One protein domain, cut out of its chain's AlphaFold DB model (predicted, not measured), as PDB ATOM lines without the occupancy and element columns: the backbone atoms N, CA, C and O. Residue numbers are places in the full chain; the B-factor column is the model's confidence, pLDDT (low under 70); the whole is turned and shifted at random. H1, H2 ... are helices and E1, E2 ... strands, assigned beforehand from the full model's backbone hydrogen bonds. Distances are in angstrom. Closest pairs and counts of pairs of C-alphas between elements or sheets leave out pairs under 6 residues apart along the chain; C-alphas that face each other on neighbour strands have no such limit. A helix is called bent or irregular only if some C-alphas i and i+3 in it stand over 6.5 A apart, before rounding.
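AT A GLANCE: This is residues 69 to 204 of the 329 residues of an uncharacterized protein of Alpinimonas psychrophila (UniProt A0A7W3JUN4). Helices surround a middle through which the unnamed stretch 73 to 101 passes: the hairpin H2 and H3 is on one side, H5 and H6 on the other, and kinked H1 spans from H3 to H6. A two-stranded antiparallel ribbon, E1 and E2, lies at one end of the long axis. The printed part has 136 residues, mostly helix, in the order E1, H1 to H7, E2; it is compact, radius of gyration of the C-alphas 13.9 A, spanning 41 by 32 by 26 A.

HOW THE PARTS SIT: E1, residues 69 to 72, is antiparallel to E2, residues 200 to 204; N 69 and O 203 are 2.8 A apart, within hydrogen-bond range. H1, residues 102 to 121, touches H3, residues 143 to 157, at a steep tilt of 64 degrees, closest C-alphas Val 107 and Leu 148, 6.8 A. H1 touches H6, residues 184 to 194, about perpendicular at 77 degrees, through residues 116 to 120 of H1 alone, closest C-alphas Asp 119 and Leu 184, 6.6 A. H2, residues 133 to 140, forms a helical hairpin with H3, closest C-alphas Val 137 and Glu 146, 5.9 A. H4, residues 167 to 170, is close but not clearly touching H2, closest C-alphas Leu 133 and Val 167, 4.8 A. H5, residues 174 to 181, touches H6, closest C-alphas Met 178 and Gly 187, 4.5 A. H7, residues 196 to 199, and H6 only just touch, only at the corner, with 3 pairs of C-alphas within 8 A. H3 and H6 are apart. Each O i to N i+4 pair is within hydrogen-bond range in H2, H5 and H6, against 10 of 16 in H1 and 8 of 11 in H3; H4 and H7 are too short for one.

IN THESE COORDINATES: E1 begins at C-alpha 69 (18.916, 32.704, -15.682) and is 10.4 A long. H1 is 22.0 A long and irregular, with C-alphas 107 and 110 9.4 A apart and a kink of 115 degrees near residue 110. H2 is 10.8 A, H4 5.6 A, H5 10.2 A, H6 15.4 A and H7 5.9 A long. H3, 20.0 A, is only just irregular: C-alphas 148 and 151 are 6.6 A apart. E2, 13.3 A, ends at C-alpha 204 (19.306, 27.109, -19.045).

THE WHOLE: The two C-alphas farthest apart, Leu 125 and Val 204, are 42.5 A apart. The printed part has no cut; the links E1 to H1 and H1 to H2 are long. Mean pLDDT of the printed part is 82.8, with residues 73 to 89 and 125 to 129 under 70.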
ATOM      1  N   SER A  69      18.740  31.917 -16.905       94.69
ATOM      2  CA  SER A  69      18.916  32.704 -15.682       94.69
ATOM      3  C   SER A  69      20.395  32.738 -15.273       94.69
ATOM      4  O   SER A  69      21.176  31.860 -15.644       94.69
ATOM      5  N   ILE A  70      20.796  33.767 -14.523       93.31
ATOM      6  CA  ILE A  70      22.128  33.861 -13.911       93.31
ATOM      7  C   ILE A  70      21.940  33.838 -12.394       93.31
ATOM      8  O   ILE A  70      21.149  34.617 -11.855       93.31
ATOM      9  N   ARG A  71      22.675  32.966 -11.697       88.25
ATOM     10  CA  ARG A  71      22.658  32.855 -10.229       88.25
ATOM     11  C   ARG A  71      24.074  32.972  -9.659       88.25
ATOM     12  O   ARG A  71      25.037  32.508 -10.265       88.25
ATOM     13  N   GLU A  72      24.213  33.570  -8.476       79.50
ATOM     14  CA  GLU A  72      25.463  33.527  -7.699       79.50
ATOM     15  C   GLU A  72      25.666  32.121  -7.097       79.50
ATOM     16  O   GLU A  72      24.700  31.462  -6.705       79.50
ATOM     17  N   ARG A  73      26.916  31.641  -7.015       67.31
ATOM     18  CA  ARG A  73      27.263  30.311  -6.477       67.31
ATOM     19  C   ARG A  73      27.108  30.232  -4.952       67.31
ATOM     20  O   ARG A  73      28.088  30.289  -4.205       67.31
ATOM     21  N   VAL A  74      25.868  30.041  -4.502       55.91
ATOM     22  CA  VAL A  74      25.493  29.820  -3.096       55.91
ATOM     23  C   VAL A  74      25.212  28.332  -2.846       55.91
ATOM     24  O   VAL A  74      24.089  27.854  -2.984       55.91
ATOM     25  N   THR A  75      26.247  27.577  -2.470       45.44
ATOM     26  CA  THR A  75      26.149  26.128  -2.205       45.44
ATOM     27  C   THR A  75      25.472  25.824  -0.858       45.44
ATOM     28  O   THR A  75      26.152  25.564   0.133       45.44
ATOM     29  N   VAL A  76      24.138  25.851  -0.800       43.62
ATOM     30  CA  VAL A  76      23.340  25.432   0.374       43.62
ATOM     31  C   VAL A  76      22.667  24.087   0.101       43.62
ATOM     32  O   VAL A  76      22.092  23.867  -0.964       43.62
ATOM     33  N   LYS A  77      22.712  23.165   1.071       36.47
ATOM     34  CA  LYS A  77      22.024  21.871   0.960       36.47
ATOM     35  C   LYS A  77      20.521  22.023   1.211       36.47
ATOM     36  O   LYS A  77      20.092  22.097   2.355       36.47
ATOM     37  N   GLY A  78      19.728  21.960   0.142       39.19
ATOM     38  CA  GLY A  78      18.308  21.591   0.217       39.19
ATOM     39  C   GLY A  78      17.343  22.650   0.761       39.19
ATOM     40  O   GLY A  78      16.239  22.286   1.153       39.19
ATOM     41  N   HIS A  79      17.721  23.930   0.786       32.38
ATOM     42  CA  HIS A  79      16.813  25.063   1.015       32.38
ATOM     43  C   HIS A  79      17.080  26.153  -0.032       32.38
ATOM     44  O   HIS A  79      18.238  26.454  -0.327       32.38
ATOM     45  N   GLU A  80      16.021  26.773  -0.559       33.69
ATOM     46  CA  GLU A  80      16.101  27.873  -1.532       33.69
ATOM     47  C   GLU A  80      16.530  29.196  -0.871       33.69
ATOM     48  O   GLU A  80      15.771  30.162  -0.774       33.69
ATOM     49  N   SER A  81      17.775  29.256  -0.395       37.81
ATOM     50  CA  SER A  81      18.338  30.465   0.210       37.81
ATOM     51  C   SER A  81      18.679  31.507  -0.862       37.81
ATOM     52  O   SER A  81      19.812  31.618  -1.338       37.81
ATOM     53  N   ARG A  82      17.667  32.282  -1.267       37.94
ATOM     54  CA  ARG A  82      17.811  33.455  -2.139       37.94
ATOM     55  C   ARG A  82      18.583  34.550  -1.392       37.94
ATOM     56  O   ARG A  82      17.994  35.345  -0.664       37.94
ATOM     57  N   SER A  83      19.907  34.567  -1.566       39.88
ATOM     58  CA  SER A  83      20.810  35.524  -0.910       39.88
ATOM     59  C   SER A  83      20.376  36.975  -1.154       39.88
ATOM     60  O   SER A  83      20.264  37.419  -2.295       39.88
ATOM     61  N   THR A  84      20.135  37.713  -0.069       33.41
ATOM     62  CA  THR A  84      19.707  39.125  -0.069       33.41
ATOM     63  C   THR A  84      20.644  40.001   0.776       33.41
ATOM     64  O   THR A  84      20.208  40.846   1.549       33.41
ATOM     65  N   ALA A  85      21.959  39.812   0.622       30.16
ATOM     66  CA  ALA A  85      22.984  40.731   1.130       30.16
ATOM     67  C   ALA A  85      24.254  40.670   0.259       30.16
ATOM     68  O   ALA A  85      24.613  39.610  -0.248       30.16
ATOM     69  N   GLY A  86      24.914  41.814   0.057       32.84
ATOM     70  CA  GLY A  86      25.940  41.972  -0.979       32.84
ATOM     71  C   GLY A  86      27.327  41.388  -0.674       32.84
ATOM     72  O   GLY A  86      27.762  41.325   0.474       32.84
ATOM     73  N   ALA A  87      28.044  41.061  -1.756       34.53
ATOM     74  CA  ALA A  87      29.507  40.969  -1.913       34.53
ATOM     75  C   ALA A  87      30.332  39.997  -1.031       34.53
ATOM     76  O   ALA A  87      31.484  39.733  -1.367       34.53
ATOM     77  N   ALA A  88      29.798  39.442   0.061       38.41
ATOM     78  CA  ALA A  88      30.581  38.693   1.059       38.41
ATOM     79  C   ALA A  88      30.386  37.157   1.046       38.41
ATOM     80  O   ALA A  88      30.862  36.475   1.963       38.41
ATOM     81  N   THR A  89      29.698  36.617   0.031       54.09
ATOM     82  CA  THR A  89      29.244  35.205  -0.024       54.09
ATOM     83  C   THR A  89      29.738  34.440  -1.264       54.09
ATOM     84  O   THR A  89      29.579  33.220  -1.333       54.09
ATOM     85  N   GLY A  90      30.376  35.120  -2.222       73.69
ATOM     86  CA  GLY A  90      30.812  34.527  -3.486       73.69
ATOM     87  C   GLY A  90      31.820  33.375  -3.342       73.69
ATOM     88  O   GLY A  90      32.656  33.340  -2.430       73.69
ATOM     89  N   SER A  91      31.759  32.431  -4.283       86.25
ATOM     90  CA  SER A  91      32.700  31.313  -4.388       86.25
ATOM     91  C   SER A  91      33.065  31.020  -5.845       86.25
ATOM     92  O   SER A  91      32.223  31.085  -6.742       86.25
ATOM     93  N   ILE A  92      34.328  30.670  -6.088       89.81
ATOM     94  CA  ILE A  92      34.803  30.208  -7.397       89.81
ATOM     95  C   ILE A  92      35.039  28.710  -7.280       89.81
ATOM     96  O   ILE A  92      35.894  28.292  -6.506       89.81
ATOM     97  N   VAL A  93      34.288  27.898  -8.035       87.88
ATOM     98  CA  VAL A  93      34.453  26.430  -8.041       87.88
ATOM     99  C   VAL A  93      34.390  25.855  -6.607       87.88
ATOM    100  O   VAL A  93      35.212  25.054  -6.184       87.88
ATOM    101  N   GLY A  94      33.463  26.369  -5.791       88.81
ATOM    102  CA  GLY A  94      33.324  25.999  -4.378       88.81
ATOM    103  C   GLY A  94      34.399  26.545  -3.427       88.81
ATOM    104  O   GLY A  94      34.202  26.505  -2.213       88.81
ATOM    105  N   ILE A  95      35.504  27.107  -3.927       92.69
ATOM    106  CA  ILE A  95      36.528  27.757  -3.101       92.69
ATOM    107  C   ILE A  95      35.933  29.065  -2.538       92.69
ATOM    108  O   ILE A  95      35.541  29.939  -3.320       92.69
ATOM    109  N   PRO A  96      35.820  29.221  -1.204       91.62
ATOM    110  CA  PRO A  96      35.085  30.333  -0.613       91.62
ATOM    111  C   PRO A  96      35.949  31.590  -0.462       91.62
ATOM    112  O   PRO A  96      37.060  31.532   0.068       91.62
ATOM    113  N   ALA A  97      35.393  32.750  -0.819       89.81
ATOM    114  CA  ALA A  97      35.980  34.051  -0.486       89.81
ATOM    115  C   ALA A  97      35.980  34.316   1.037       89.81
ATOM    116  O   ALA A  97      36.918  34.888   1.596       89.81
ATOM    117  N   ASN A  98      34.922  33.866   1.724       89.75
ATOM    118  CA  ASN A  98      34.688  34.084   3.149       89.75
ATOM    119  C   ASN A  98      34.662  32.744   3.921       89.75
ATOM    120  O   ASN A  98      33.671  32.014   3.834       89.75
ATOM    121  N   PRO A  99      35.696  32.423   4.726       91.31
ATOM    122  CA  PRO A  99      35.765  31.179   5.504       91.31
ATOM    123  C   PRO A  99      34.630  30.982   6.521       91.31
ATOM    124  O   PRO A  99      34.370  29.851   6.928       91.31
ATOM    125  N   PHE A 100      33.968  32.064   6.947       91.50
ATOM    126  CA  PHE A 100      32.926  32.056   7.980       91.50
ATOM    127  C   PHE A 100      31.520  32.358   7.434       91.50
ATOM    128  O   PHE A 100      30.597  32.586   8.223       91.50
ATOM    129  N   ALA A 101      31.336  32.324   6.109       87.50
ATOM    130  CA  ALA A 101      30.014  32.362   5.489       87.50
ATOM    131  C   ALA A 101      29.138  31.182   5.959       87.50
ATOM    132  O   ALA A 101      29.645  30.130   6.366       87.50
ATOM    133  N   LEU A 102      27.814  31.372   5.941       86.62
ATOM    134  CA  LEU A 102      26.861  30.423   6.527       86.62
ATOM    135  C   LEU A 102      26.951  29.037   5.867       86.62
ATOM    136  O   LEU A 102      27.195  28.056   6.562       86.62
ATOM    137  N   ASN A 103      26.901  28.985   4.535       82.25
ATOM    138  CA  ASN A 103      27.089  27.774   3.730       82.25
ATOM    139  C   ASN A 103      28.399  27.021   4.051       82.25
ATOM    140  O   ASN A 103      28.400  25.804   4.243       82.25
ATOM    141  N   VAL A 104      29.523  27.737   4.181       89.00
ATOM    142  CA  VAL A 104      30.824  27.139   4.540       89.00
ATOM    143  C   VAL A 104      30.770  26.524   5.942       89.00
ATOM    144  O   VAL A 104      31.286  25.425   6.160       89.00
ATOM    145  N   ARG A 105      30.112  27.194   6.895       91.31
ATOM    146  CA  ARG A 105      29.943  26.710   8.275       91.31
ATOM    147  C   ARG A 105      28.962  25.543   8.386       91.31
ATOM    148  O   ARG A 105      29.219  24.653   9.190       91.31
ATOM    149  N   GLU A 106      27.902  25.508   7.585       87.88
ATOM    150  CA  GLU A 106      26.948  24.391   7.512       87.88
ATOM    151  C   GLU A 106      27.614  23.117   6.971       87.88
ATOM    152  O   GLU A 106      27.465  22.037   7.540       87.88
ATOM    153  N   VAL A 107      28.415  23.241   5.907       88.75
ATOM    154  CA  VAL A 107      29.058  22.094   5.246       88.75
ATOM    155  C   VAL A 107      30.324  21.623   5.984       88.75
ATOM    156  O   VAL A 107      30.551  20.418   6.182       88.75
ATOM    157  N   LEU A 108      31.183  22.550   6.417       91.50
ATOM    158  CA  LEU A 108      32.473  22.211   7.032       91.50
ATOM    159  C   LEU A 108      32.458  22.187   8.567       91.50
ATOM    160  O   LEU A 108      33.353  21.578   9.163       91.50
ATOM    161  N   GLY A 109      31.468  22.812   9.209       93.31
ATOM    162  CA  GLY A 109      31.456  23.064  10.650       93.31
ATOM    163  C   GLY A 109      32.502  24.100  11.081       93.31
ATOM    164  O   GLY A 109      33.439  24.419  10.348       93.31
ATOM    165  N   TRP A 110      32.400  24.592  12.320       95.56
ATOM    166  CA  TRP A 110      33.332  25.589  12.875       95.56
ATOM    167  C   TRP A 110      34.814  25.202  12.745       95.56
ATOM    168  O   TRP A 110      35.632  26.035  12.360       95.56
ATOM    169  N   ARG A 111      35.170  23.937  13.014       95.69
ATOM    170  CA  ARG A 111      36.561  23.451  12.888       95.69
ATOM    171  C   ARG A 111      37.074  23.518  11.445       95.69
ATOM    172  O   ARG A 111      38.254  23.773  11.231       95.69
ATOM    173  N   GLY A 112      36.196  23.301  10.465       94.44
ATOM    174  CA  GLY A 112      36.532  23.406   9.050       94.44
ATOM    175  C   GLY A 112      36.608  24.854   8.566       94.44
ATOM    176  O   GLY A 112      37.574  25.200   7.897       94.44
ATOM    177  N   ALA A 113      35.681  25.720   8.990       95.12
ATOM    178  CA  ALA A 113      35.739  27.165   8.745       95.12
ATOM    179  C   ALA A 113      37.061  27.783   9.250       95.12
ATOM    180  O   ALA A 113      37.752  28.480   8.508       95.12
ATOM    181  N   TRP A 114      37.487  27.430  10.469       96.44
ATOM    182  CA  TRP A 114      38.804  27.816  10.992       96.44
ATOM    183  C   TRP A 114      39.969  27.224  10.185       96.44
ATOM    184  O   TRP A 114      40.932  27.937   9.905       96.44
ATOM    185  N   ARG A 115      39.896  25.957   9.749       95.38
ATOM    186  CA  ARG A 115      40.936  25.364   8.886       95.38
ATOM    187  C   ARG A 115      41.040  26.067   7.528       95.38
ATOM    188  O   ARG A 115      42.156  26.187   7.031       95.38
ATOM    189  N   VAL A 116      39.931  26.548   6.961       94.69
ATOM    190  CA  VAL A 116      39.916  27.380   5.745       94.69
ATOM    191  C   VAL A 116      40.519  28.760   6.030       94.69
ATOM    192  O   VAL A 116      41.358  29.209   5.263       94.69
ATOM    193  N   TYR A 117      40.184  29.403   7.155       94.62
ATOM    194  CA  TYR A 117      40.763  30.698   7.548       94.62
ATOM    195  C   TYR A 117      42.297  30.662   7.696       94.62
ATOM    196  O   TYR A 117      42.975  31.611   7.299       94.62
ATOM    197  N   LEU A 118      42.856  29.554   8.201       94.31
ATOM    198  CA  LEU A 118      44.306  29.369   8.361       94.31
ATOM    199  C   LEU A 118      45.109  29.440   7.047       94.31
ATOM    200  O   LEU A 118      46.314  29.661   7.110       94.31
ATOM    201  N   ASP A 119      44.479  29.330   5.872       94.44
ATOM    202  CA  ASP A 119      45.101  29.607   4.564       94.44
ATOM    203  C   ASP A 119      45.841  30.955   4.524       94.44
ATOM    204  O   ASP A 119      46.940  31.048   3.973       94.44
ATOM    205  N   ARG A 120      45.275  31.972   5.187       91.12
ATOM    206  CA  ARG A 120      45.826  33.334   5.297       91.12
ATOM    207  C   ARG A 120      47.121  33.416   6.113       91.12
ATOM    208  O   ARG A 120      47.775  34.451   6.096       91.12
ATOM    209  N   LEU A 121      47.484  32.344   6.819       89.38
ATOM    210  CA  LEU A 121      48.713  32.223   7.612       89.38
ATOM    211  C   LEU A 121      49.720  31.230   6.995       89.38
ATOM    212  O   LEU A 121      50.787  31.021   7.565       89.38
ATOM    213  N   ILE A 122      49.400  30.603   5.854       85.12
ATOM    214  CA  ILE A 122      50.286  29.653   5.162       85.12
ATOM    215  C   ILE A 122      51.058  30.405   4.059       85.12
ATOM    216  O   ILE A 122      50.471  30.685   3.007       85.12
ATOM    217  N   PRO A 123      52.357  30.719   4.242       78.69
ATOM    218  CA  PRO A 123      53.138  31.474   3.259       78.69
ATOM    219  C   PRO A 123      53.313  30.725   1.928       78.69
ATOM    220  O   PRO A 123      53.406  29.495   1.890       78.69
ATOM    221  N   LEU A 124      53.404  31.464   0.815       73.94
ATOM    222  CA  LEU A 124      53.782  30.915  -0.494       73.94
ATOM    223  C   LEU A 124      55.302  30.678  -0.560       73.94
ATOM    224  O   LEU A 124      56.036  31.395  -1.228       73.94
ATOM    225  N   LEU A 125      55.774  29.622   0.107       58.22
ATOM    226  CA  LEU A 125      57.176  29.167   0.066       58.22
ATOM    227  C   LEU A 125      57.531  28.394  -1.223       58.22
ATOM    228  O   LEU A 125      58.454  27.584  -1.241       58.22
ATOM    229  N   THR A 126      56.755  28.554  -2.293       58.84
ATOM    230  CA  THR A 126      56.943  27.827  -3.554       58.84
ATOM    231  C   THR A 126      56.570  28.752  -4.707       58.84
ATOM    232  O   THR A 126      55.388  28.954  -4.978       58.84
ATOM    233  N   ILE A 127      57.576  29.321  -5.375       52.03
ATOM    234  CA  ILE A 127      57.393  30.053  -6.634       52.03
ATOM    235  C   ILE A 127      57.328  29.003  -7.745       52.03
ATOM    236  O   ILE A 127      58.345  28.592  -8.294       52.03
ATOM    237  N   GLY A 128      56.122  28.512  -8.013       55.12
ATOM    238  CA  GLY A 128      55.870  27.504  -9.034       55.12
ATOM    239  C   GLY A 128      54.393  27.469  -9.392       55.12
ATOM    240  O   GLY A 128      53.530  27.596  -8.522       55.12
ATOM    241  N   THR A 129      54.097  27.314 -10.679       63.44
ATOM    242  CA  THR A 129      52.732  27.120 -11.169       63.44
ATOM    243  C   THR A 129      52.286  25.698 -10.864       63.44
ATOM    244  O   THR A 129      52.433  24.809 -11.699       63.44
ATOM    245  N   GLU A 130      51.743  25.489  -9.665       73.62
ATOM    246  CA  GLU A 130      50.976  24.283  -9.360       73.62
ATOM    247  C   GLU A 130      49.849  24.155 -10.396       73.62
ATOM    248  O   GLU A 130      49.079  25.103 -10.611       73.62
ATOM    249  N   THR A 131      49.812  23.023 -11.094       81.50
ATOM    250  CA  THR A 131      48.915  22.807 -12.236       81.50
ATOM    251  C   THR A 131      47.609  22.153 -11.817       81.50
ATOM    252  O   THR A 131      46.611  22.353 -12.500       81.50
ATOM    253  N   ASN A 132      47.587  21.419 -10.702       88.44
ATOM    254  CA  ASN A 132      46.446  20.623 -10.255       88.44
ATOM    255  C   ASN A 132      45.589  21.353  -9.202       88.44
ATOM    256  O   ASN A 132      46.103  21.821  -8.179       88.44
ATOM    257  N   LEU A 133      44.273  21.451  -9.434       90.56
ATOM    258  CA  LEU A 133      43.385  22.245  -8.575       90.56
ATOM    259  C   LEU A 133      43.188  21.612  -7.190       90.56
ATOM    260  O   LEU A 133      43.275  22.312  -6.173       90.56
ATOM    261  N   GLY A 134      42.990  20.295  -7.141       91.12
ATOM    262  CA  GLY A 134      42.891  19.511  -5.914       91.12
ATOM    263  C   GLY A 134      44.133  19.684  -5.055       91.12
ATOM    264  O   GLY A 134      44.024  20.035  -3.883       91.12
ATOM    265  N   HIS A 135      45.329  19.588  -5.641       91.38
ATOM    266  CA  HIS A 135      46.578  19.729  -4.893       91.38
ATOM    267  C   HIS A 135      46.727  21.105  -4.206       91.38
ATOM    268  O   HIS A 135      47.080  21.158  -3.019       91.38
ATOM    269  N   ILE A 136      46.346  22.212  -4.869       91.44
ATOM    270  CA  ILE A 136      46.274  23.544  -4.230       91.44
ATOM    271  C   ILE A 136      45.287  23.533  -3.053       91.44
ATOM    272  O   ILE A 136      45.647  23.922  -1.933       91.44
ATOM    273  N   VAL A 137      44.045  23.099  -3.287       93.56
ATOM    274  CA  VAL A 137      42.959  23.154  -2.293       93.56
ATOM    275  C   VAL A 137      43.251  22.240  -1.098       93.56
ATOM    276  O   VAL A 137      43.073  22.643   0.053       93.56
ATOM    277  N   ARG A 138      43.770  21.036  -1.330       93.44
ATOM    278  CA  ARG A 138      44.150  20.041  -0.317       93.44
ATOM    279  C   ARG A 138      45.293  20.531   0.564       93.44
ATOM    280  O   ARG A 138      45.217  20.384   1.784       93.44
ATOM    281  N   ARG A 139      46.314  21.174  -0.019       91.81
ATOM    282  CA  ARG A 139      47.433  21.785   0.723       91.81
ATOM    283  C   ARG A 139      46.957  22.988   1.544       91.81
ATOM    284  O   ARG A 139      47.244  23.072   2.742       91.81
ATOM    285  N   ARG A 140      46.193  23.906   0.936       92.25
ATOM    286  CA  ARG A 140      45.809  25.180   1.570       92.25
ATOM    287  C   ARG A 140      44.585  25.103   2.472       92.25
ATOM    288  O   ARG A 140      44.678  25.579   3.598       92.25
ATOM    289  N   LEU A 141      43.490  24.479   2.045       94.00
ATOM    290  CA  LEU A 141      42.222  24.391   2.791       94.00
ATOM    291  C   LEU A 141      41.995  23.020   3.456       94.00
ATOM    292  O   LEU A 141      41.266  22.925   4.444       94.00
ATOM    293  N   GLY A 142      42.643  21.965   2.957       94.62
ATOM    294  CA  GLY A 142      42.541  20.603   3.490       94.62
ATOM    295  C   GLY A 142      41.465  19.747   2.815       94.62
ATOM    296  O   GLY A 142      40.429  20.248   2.376       94.62
ATOM    297  N   LYS A 143      41.669  18.420   2.828       95.69
ATOM    298  CA  LYS A 143      40.828  17.415   2.142       95.69
ATOM    299  C   LYS A 143      39.327  17.447   2.481       95.69
ATOM    300  O   LYS A 143      38.503  16.931   1.734       95.69
ATOM    301  N   ARG A 144      38.932  18.065   3.604       94.31
ATOM    302  CA  ARG A 144      37.508  18.271   3.932       94.31
ATOM    303  C   ARG A 144      36.870  19.400   3.109       94.31
ATOM    304  O   ARG A 144      35.698  19.278   2.780       94.31
ATOM    305  N   ALA A 145      37.603  20.472   2.803       93.56
ATOM    306  CA  ALA A 145      37.099  21.586   1.998       93.56
ATOM    307  C   ALA A 145      37.006  21.197   0.516       93.56
ATOM    308  O   ALA A 145      35.962  21.385  -0.094       93.56
ATOM    309  N   GLU A 146      38.059  20.561   0.001       94.31
ATOM    310  CA  GLU A 146      38.123  19.889  -1.306       94.31
ATOM    311  C   GLU A 146      36.870  19.022  -1.555       94.31
ATOM    312  O   GLU A 146      35.979  19.417  -2.307       94.31
ATOM    313  N   ARG A 147      36.710  17.942  -0.777       94.06
ATOM    314  CA  ARG A 147      35.644  16.941  -0.950       94.06
ATOM    315  C   ARG A 147      34.214  17.433  -0.717       94.06
ATOM    316  O   ARG A 147      33.271  16.778  -1.148       94.06
ATOM    317  N   LEU A 148      34.015  18.509   0.047       91.31
ATOM    318  CA  LEU A 148      32.668  18.951   0.442       91.31
ATOM    319  C   LEU A 148      32.237  20.291  -0.163       91.31
ATOM    320  O   LEU A 148      31.044  20.581  -0.132       91.31
ATOM    321  N   LEU A 149      33.162  21.090  -0.704       90.75
ATOM    322  CA  LEU A 149      32.847  22.347  -1.390       90.75
ATOM    323  C   LEU A 149      33.264  22.332  -2.864       90.75
ATOM    324  O   LEU A 149      32.489  22.799  -3.692       90.75
ATOM    325  N   VAL A 150      34.455  21.818  -3.189       92.00
ATOM    326  CA  VAL A 150      35.051  21.931  -4.532       92.00
ATOM    327  C   VAL A 150      34.614  20.783  -5.438       92.00
ATOM    328  O   VAL A 150      34.002  21.041  -6.473       92.00
ATOM    329  N   ASP A 151      34.835  19.530  -5.026       91.81
ATOM    330  CA  ASP A 151      34.470  18.350  -5.830       91.81
ATOM    331  C   ASP A 151      32.979  18.336  -6.231       91.81
ATOM    332  O   ASP A 151      32.697  18.139  -7.410       91.81
ATOM    333  N   PRO A 152      31.997  18.645  -5.350       90.81
ATOM    334  CA  PRO A 152      30.586  18.669  -5.749       90.81
ATOM    335  C   PRO A 152      30.239  19.760  -6.774       90.81
ATOM    336  O   PRO A 152      29.229  19.643  -7.464       90.81
ATOM    337  N   VAL A 153      31.042  20.827  -6.868       89.69
ATOM    338  CA  VAL A 153      30.844  21.914  -7.841       89.69
ATOM    339  C   VAL A 153      31.523  21.584  -9.171       89.69
ATOM    340  O   VAL A 153      30.953  21.873 -10.218       89.69
ATOM    341  N   LEU A 154      32.692  20.935  -9.152       90.56
ATOM    342  CA  LEU A 154      33.333  20.409 -10.362       90.56
ATOM    343  C   LEU A 154      32.499  19.292 -11.002       90.56
ATOM    344  O   LEU A 154      32.198  19.366 -12.193       90.56
ATOM    345  N   GLN A 155      32.014  18.339 -10.201       89.25
ATOM    346  CA  GLN A 155      31.163  17.241 -10.664       89.25
ATOM    347  C   GLN A 155      29.852  17.734 -11.300       89.25
ATOM    348  O   GLN A 155      29.314  17.073 -12.182       89.25
ATOM    349  N   ALA A 156      29.334  18.891 -10.868       87.88
ATOM    350  CA  ALA A 156      28.102  19.487 -11.393       87.88
ATOM    351  C   ALA A 156      28.299  20.349 -12.658       87.88
ATOM    352  O   ALA A 156      27.322  20.597 -13.364       87.88
ATOM    353  N   LEU A 157      29.525  20.823 -12.917       88.50
ATOM    354  CA  LEU A 157      29.871  21.685 -14.058       88.50
ATOM    355  C   LEU A 157      30.557  20.926 -15.207       88.50
ATOM    356  O   LEU A 157      30.378  21.302 -16.362       88.50
ATOM    357  N   TYR A 158      31.375  19.919 -14.877       86.62
ATOM    358  CA  TYR A 158      32.293  19.250 -15.809       86.62
ATOM    359  C   TYR A 158      32.328  17.719 -15.664       86.62
ATOM    360  O   TYR A 158      32.929  17.049 -16.494       86.62
ATOM    361  N   GLY A 159      31.744  17.156 -14.600       88.44
ATOM    362  CA  GLY A 159      31.767  15.711 -14.334       88.44
ATOM    363  C   GLY A 159      33.092  15.156 -13.789       88.44
ATOM    364  O   GLY A 159      33.207  13.942 -13.649       88.44
ATOM    365  N   LEU A 160      34.050  16.030 -13.467       89.94
ATOM    366  CA  LEU A 160      35.411  15.699 -13.023       89.94
ATOM    367  C   LEU A 160      35.636  16.045 -11.540       89.94
ATOM    368  O   LEU A 160      34.956  16.920 -10.992       89.94
ATOM    369  N   SER A 161      36.633  15.424 -10.908       90.56
ATOM    370  CA  SER A 161      37.110  15.776  -9.561       90.56
ATOM    371  C   SER A 161      38.186  16.874  -9.570       90.56
ATOM    372  O   SER A 161      38.769  17.216 -10.604       90.56
ATOM    373  N   ALA A 162      38.503  17.430  -8.395       89.62
ATOM    374  CA  ALA A 162      39.594  18.394  -8.263       89.62
ATOM    375  C   ALA A 162      40.977  17.776  -8.537       89.62
ATOM    376  O   ALA A 162      41.885  18.503  -8.940       89.62
ATOM    377  N   GLU A 163      41.147  16.464  -8.340       89.38
ATOM    378  CA  GLU A 163      42.412  15.761  -8.597       89.38
ATOM    379  C   GLU A 163      42.644  15.511 -10.105       89.38
ATOM    380  O   GLU A 163      43.794  15.331 -10.499       89.38
ATOM    381  N   GLU A 164      41.615  15.596 -10.959       86.75
ATOM    382  CA  GLU A 164      41.738  15.452 -12.424       86.75
ATOM    383  C   GLU A 164      42.008  16.775 -13.166       86.75
ATOM    384  O   GLU A 164      42.656  16.776 -14.212       86.75
ATOM    385  N   ILE A 165      41.510  17.912 -12.664       85.06
ATOM    386  CA  ILE A 165      41.337  19.117 -13.497       85.06
ATOM    387  C   ILE A 165      42.463  20.174 -13.348       85.06
ATOM    388  O   ILE A 165      42.829  20.551 -12.223       85.06
ATOM    389  N   PRO A 166      43.003  20.736 -14.456       88.88
ATOM    390  CA  PRO A 166      44.023  21.780 -14.376       88.88
ATOM    391  C   PRO A 166      43.491  23.133 -13.874       88.88
ATOM    392  O   PRO A 166      42.451  23.626 -14.310       88.88
ATOM    393  N   VAL A 167      44.260  23.806 -13.013       88.69
ATOM    394  CA  VAL A 167      43.918  25.108 -12.402       88.69
ATOM    395  C   VAL A 167      43.575  26.164 -13.451       88.69
ATOM    396  O   VAL A 167      42.560  26.845 -13.329       88.69
ATOM    397  N   ALA A 168      44.413  26.297 -14.484       86.81
ATOM    398  CA  ALA A 168      44.246  27.303 -15.530       86.81
ATOM    399  C   ALA A 168      42.964  27.091 -16.353       86.81
ATOM    400  O   ALA A 168      42.355  28.065 -16.789       86.81
ATOM    401  N   THR A 169      42.534  25.837 -16.509       84.44
ATOM    402  CA  THR A 169      41.335  25.450 -17.256       84.44
ATOM    403  C   THR A 169      40.056  25.917 -16.563       84.44
ATOM    404  O   THR A 169      39.140  26.396 -17.234       84.44
ATOM    405  N   VAL A 170      39.990  25.851 -15.226       86.25
ATOM    406  CA  VAL A 170      38.785  26.227 -14.454       86.25
ATOM    407  C   VAL A 170      38.840  27.654 -13.913       86.25
ATOM    408  O   VAL A 170      37.856  28.393 -14.006       86.25
ATOM    409  N   VAL A 171      39.994  28.065 -13.379       89.38
ATOM    410  CA  VAL A 171      40.211  29.386 -12.771       89.38
ATOM    411  C   VAL A 171      41.451  30.068 -13.380       89.38
ATOM    412  O   VAL A 171      42.515  30.130 -12.751       89.38
ATOM    413  N   PRO A 172      41.330  30.609 -14.610       89.69
ATOM    414  CA  PRO A 172      42.369  31.422 -15.231       89.69
ATOM    415  C   PRO A 172      42.887  32.512 -14.285       89.69
ATOM    416  O   PRO A 172      42.121  33.189 -13.604       89.69
ATOM    417  N   GLY A 173      44.209  32.676 -14.227       90.62
ATOM    418  CA  GLY A 173      44.855  33.690 -13.389       90.62
ATOM    419  C   GLY A 173      44.945  33.373 -11.888       90.62
ATOM    420  O   GLY A 173      45.600  34.143 -11.184       90.62
ATOM    421  N   LEU A 174      44.395  32.256 -11.382       91.94
ATOM    422  CA  LEU A 174      44.398  31.946  -9.940       91.94
ATOM    423  C   LEU A 174      45.796  31.982  -9.313       91.94
ATOM    424  O   LEU A 174      45.996  32.662  -8.312       91.94
ATOM    425  N   ASN A 175      46.781  31.331  -9.937       90.38
ATOM    426  CA  ASN A 175      48.161  31.324  -9.442       90.38
ATOM    427  C   ASN A 175      48.761  32.746  -9.346       90.38
ATOM    428  O   ASN A 175      49.510  33.038  -8.415       90.38
ATOM    429  N   GLN A 176      48.389  33.668 -10.245       90.81
ATOM    430  CA  GLN A 176      48.816  35.071 -10.164       90.81
ATOM    431  C   GLN A 176      48.078  35.837  -9.057       90.81
ATOM    432  O   GLN A 176      48.710  36.588  -8.316       90.81
ATOM    433  N   ALA A 177      46.761  35.639  -8.919       92.06
ATOM    434  CA  ALA A 177      45.968  36.248  -7.851       92.06
ATOM    435  C   ALA A 177      46.475  35.804  -6.469       92.06
ATOM    436  O   ALA A 177      46.779  36.641  -5.630       92.06
ATOM    437  N   MET A 178      46.712  34.505  -6.276       90.88
ATOM    438  CA  MET A 178      47.334  33.950  -5.067       90.88
ATOM    439  C   MET A 178      48.725  34.524  -4.775       90.88
ATOM    440  O   MET A 178      49.069  34.724  -3.611       90.88
ATOM    441  N   THR A 179      49.520  34.791  -5.815       90.12
ATOM    442  CA  THR A 179      50.864  35.374  -5.676       90.12
ATOM    443  C   THR A 179      50.804  36.827  -5.201       90.12
ATOM    444  O   THR A 179      51.605  37.217  -4.357       90.12
ATOM    445  N   ARG A 180      49.829  37.616  -5.677       90.50
ATOM    446  CA  ARG A 180      49.590  38.994  -5.204       90.50
ATOM    447  C   ARG A 180      48.949  39.037  -3.811       90.50
ATOM    448  O   ARG A 180      49.351  39.841  -2.980       90.50
ATOM    449  N   ALA A 181      47.978  38.161  -3.560       89.56
ATOM    450  CA  ALA A 181      47.137  38.160  -2.364       89.56
ATOM    451  C   ALA A 181      47.714  37.377  -1.165       89.56
ATOM    452  O   ALA A 181      47.104  37.340  -0.092       89.56
ATOM    453  N   GLY A 182      48.847  36.687  -1.337       89.38
ATOM    454  CA  GLY A 182      49.537  35.934  -0.281       89.38
ATOM    455  C   GLY A 182      48.836  34.654   0.204       89.38
ATOM    456  O   GLY A 182      49.380  33.950   1.054       89.38
ATOM    457  N   CYS A 183      47.647  34.326  -0.311       90.75
ATOM    458  CA  CYS A 183      46.857  33.152   0.076       90.75
ATOM    459  C   CYS A 183      45.768  32.821  -0.968       90.75
ATOM    460  O   CYS A 183      45.508  33.612  -1.878       90.75
ATOM    461  N   LEU A 184      45.130  31.647  -0.855       92.69
ATOM    462  CA  LEU A 184      44.093  31.207  -1.798       92.69
ATOM    463  C   LEU A 184      42.794  32.003  -1.642       92.69
ATOM    464  O   LEU A 184      42.281  32.538  -2.618       92.69
ATOM    465  N   THR A 185      42.274  32.100  -0.421       91.56
ATOM    466  CA  THR A 185      40.966  32.703  -0.116       91.56
ATOM    467  C   THR A 185      40.887  34.178  -0.512       91.56
ATOM    468  O   THR A 185      39.866  34.601  -1.048       91.56
ATOM    469  N   THR A 186      41.960  34.953  -0.332       91.19
ATOM    470  CA  THR A 186      42.015  36.339  -0.830       91.19
ATOM    471  C   THR A 186      42.267  36.393  -2.341       91.19
ATOM    472  O   THR A 186      41.661  37.221  -3.008       91.19
ATOM    473  N   GLY A 187      43.022  35.454  -2.924       92.56
ATOM    474  CA  GLY A 187      43.122  35.322  -4.386       92.56
ATOM    475  C   GLY A 187      41.770  35.060  -5.074       92.56
ATOM    476  O   GLY A 187      41.559  35.507  -6.199       92.56
ATOM    477  N   ILE A 188      40.824  34.401  -4.391       93.19
ATOM    478  CA  ILE A 188      39.427  34.288  -4.842       93.19
ATOM    479  C   ILE A 188      38.702  35.641  -4.771       93.19
ATOM    480  O   ILE A 188      37.993  35.983  -5.713       93.19
ATOM    481  N   ILE A 189      38.893  36.429  -3.702       91.94
ATOM    482  CA  ILE A 189      38.317  37.782  -3.587       91.94
ATOM    483  C   ILE A 189      38.802  38.665  -4.746       91.94
ATOM    484  O   ILE A 189      37.970  39.243  -5.440       91.94
ATOM    485  N   ASP A 190      40.113  38.710  -5.002       93.06
ATOM    486  CA  ASP A 190      40.718  39.482  -6.098       93.06
ATOM    487  C   ASP A 190      40.073  39.164  -7.459       93.06
ATOM    488  O   ASP A 190      39.771  40.070  -8.236       93.06
ATOM    489  N   LEU A 191      39.839  37.878  -7.751       92.94
ATOM    490  CA  LEU A 191      39.215  37.442  -9.003       92.94
ATOM    491  C   LEU A 191      37.729  37.824  -9.092       92.94
ATOM    492  O   LEU A 191      37.283  38.243 -10.157       92.94
ATOM    493  N   ILE A 192      36.974  37.724  -7.992       91.44
ATOM    494  CA  ILE A 192      35.555  38.131  -7.945       91.44
ATOM    495  C   ILE A 192      35.412  39.654  -8.080       91.44
ATOM    496  O   ILE A 192      34.466  40.126  -8.706       91.44
ATOM    497  N   VAL A 193      36.348  40.426  -7.522       91.69
ATOM    498  CA  VAL A 193      36.390  41.890  -7.669       91.69
ATOM    499  C   VAL A 193      36.768  42.297  -9.100       91.69
ATOM    500  O   VAL A 193      36.251  43.298  -9.593       91.69
ATOM    501  N   ALA A 194      37.623  41.527  -9.781       92.25
ATOM    502  CA  ALA A 194      38.021  41.787 -11.167       92.25
ATOM    503  C   ALA A 194      36.934  41.427 -12.204       92.25
ATOM    504  O   ALA A 194      36.716  42.193 -13.140       92.25
ATOM    505  N   ASP A 195      36.250  40.289 -12.046       91.88
ATOM    506  CA  ASP A 195      35.083  39.904 -12.854       91.88
ATOM    507  C   ASP A 195      34.066  39.134 -11.989       91.88
ATOM    508  O   ASP A 195      34.216  37.924 -11.809       91.88
ATOM    509  N   PRO A 196      32.980  39.763 -11.496       89.81
ATOM    510  CA  PRO A 196      31.971  39.087 -10.673       89.81
ATOM    511  C   PRO A 196      31.345  37.838 -11.315       89.81
ATOM    512  O   PRO A 196      30.823  36.972 -10.603       89.81
ATOM    513  N   ARG A 197      31.422  37.693 -12.647       91.62
ATOM    514  CA  ARG A 197      30.903  36.529 -13.376       91.62
ATOM    515  C   ARG A 197      31.617  35.226 -13.005       91.62
ATOM    516  O   ARG A 197      31.022  34.158 -13.137       91.62
ATOM    517  N   VAL A 198      32.851  35.278 -12.492       90.50
ATOM    518  CA  VAL A 198      33.591  34.073 -12.062       90.50
ATOM    519  C   VAL A 198      32.961  33.378 -10.849       90.50
ATOM    520  O   VAL A 198      33.204  32.189 -10.645       90.50
ATOM    521  N   ALA A 199      32.130  34.079 -10.069       89.56
ATOM    522  CA  ALA A 199      31.349  33.520  -8.960       89.56
ATOM    523  C   ALA A 199      29.893  33.186  -9.339       89.56
ATOM    524  O   ALA A 199      29.086  32.855  -8.467       89.56
ATOM    525  N   GLN A 200      29.542  33.260 -10.625       90.50
ATOM    526  CA  GLN A 200      28.181  33.068 -11.121       90.50
ATOM    527  C   GLN A 200      28.074  31.829 -12.022       90.50
ATOM    528  O   GLN A 200      29.052  31.357 -12.611       90.50
ATOM    529  N   VAL A 201      26.858  31.297 -12.118       91.50
ATOM    530  CA  VAL A 201      26.479  30.215 -13.032       91.50
ATOM    531  C   VAL A 201      25.307  30.634 -13.907       91.50
ATOM    532  O   VAL A 201      24.465  31.433 -13.493       91.50
ATOM    533  N   VAL A 202      25.265  30.074 -15.114       93.94
ATOM    534  CA  VAL A 202      24.146  30.189 -16.050       93.94
ATOM    535  C   VAL A 202      23.307  28.920 -15.955       93.94
ATOM    536  O   VAL A 202      23.830  27.816 -16.088       93.94
ATOM    537  N   GLU A 203      22.011  29.076 -15.737       92.31
ATOM    538  CA  GLU A 203      21.021  27.998 -15.726       92.31
ATOM    539  C   GLU A 203      20.137  28.147 -16.966       92.31
ATOM    540  O   GLU A 203      19.628  29.235 -17.240       92.31
ATOM    541  N   VAL A 204      19.969  27.071 -17.732       92.12
ATOM    542  CA  VAL A 204      19.306  27.109 -19.045       92.12
ATOM    543  C   VAL A 204      17.953  26.422 -18.959       92.12
ATOM    544  O   VAL A 204      17.866  25.289 -18.482       92.12
TER     545      VAL A 204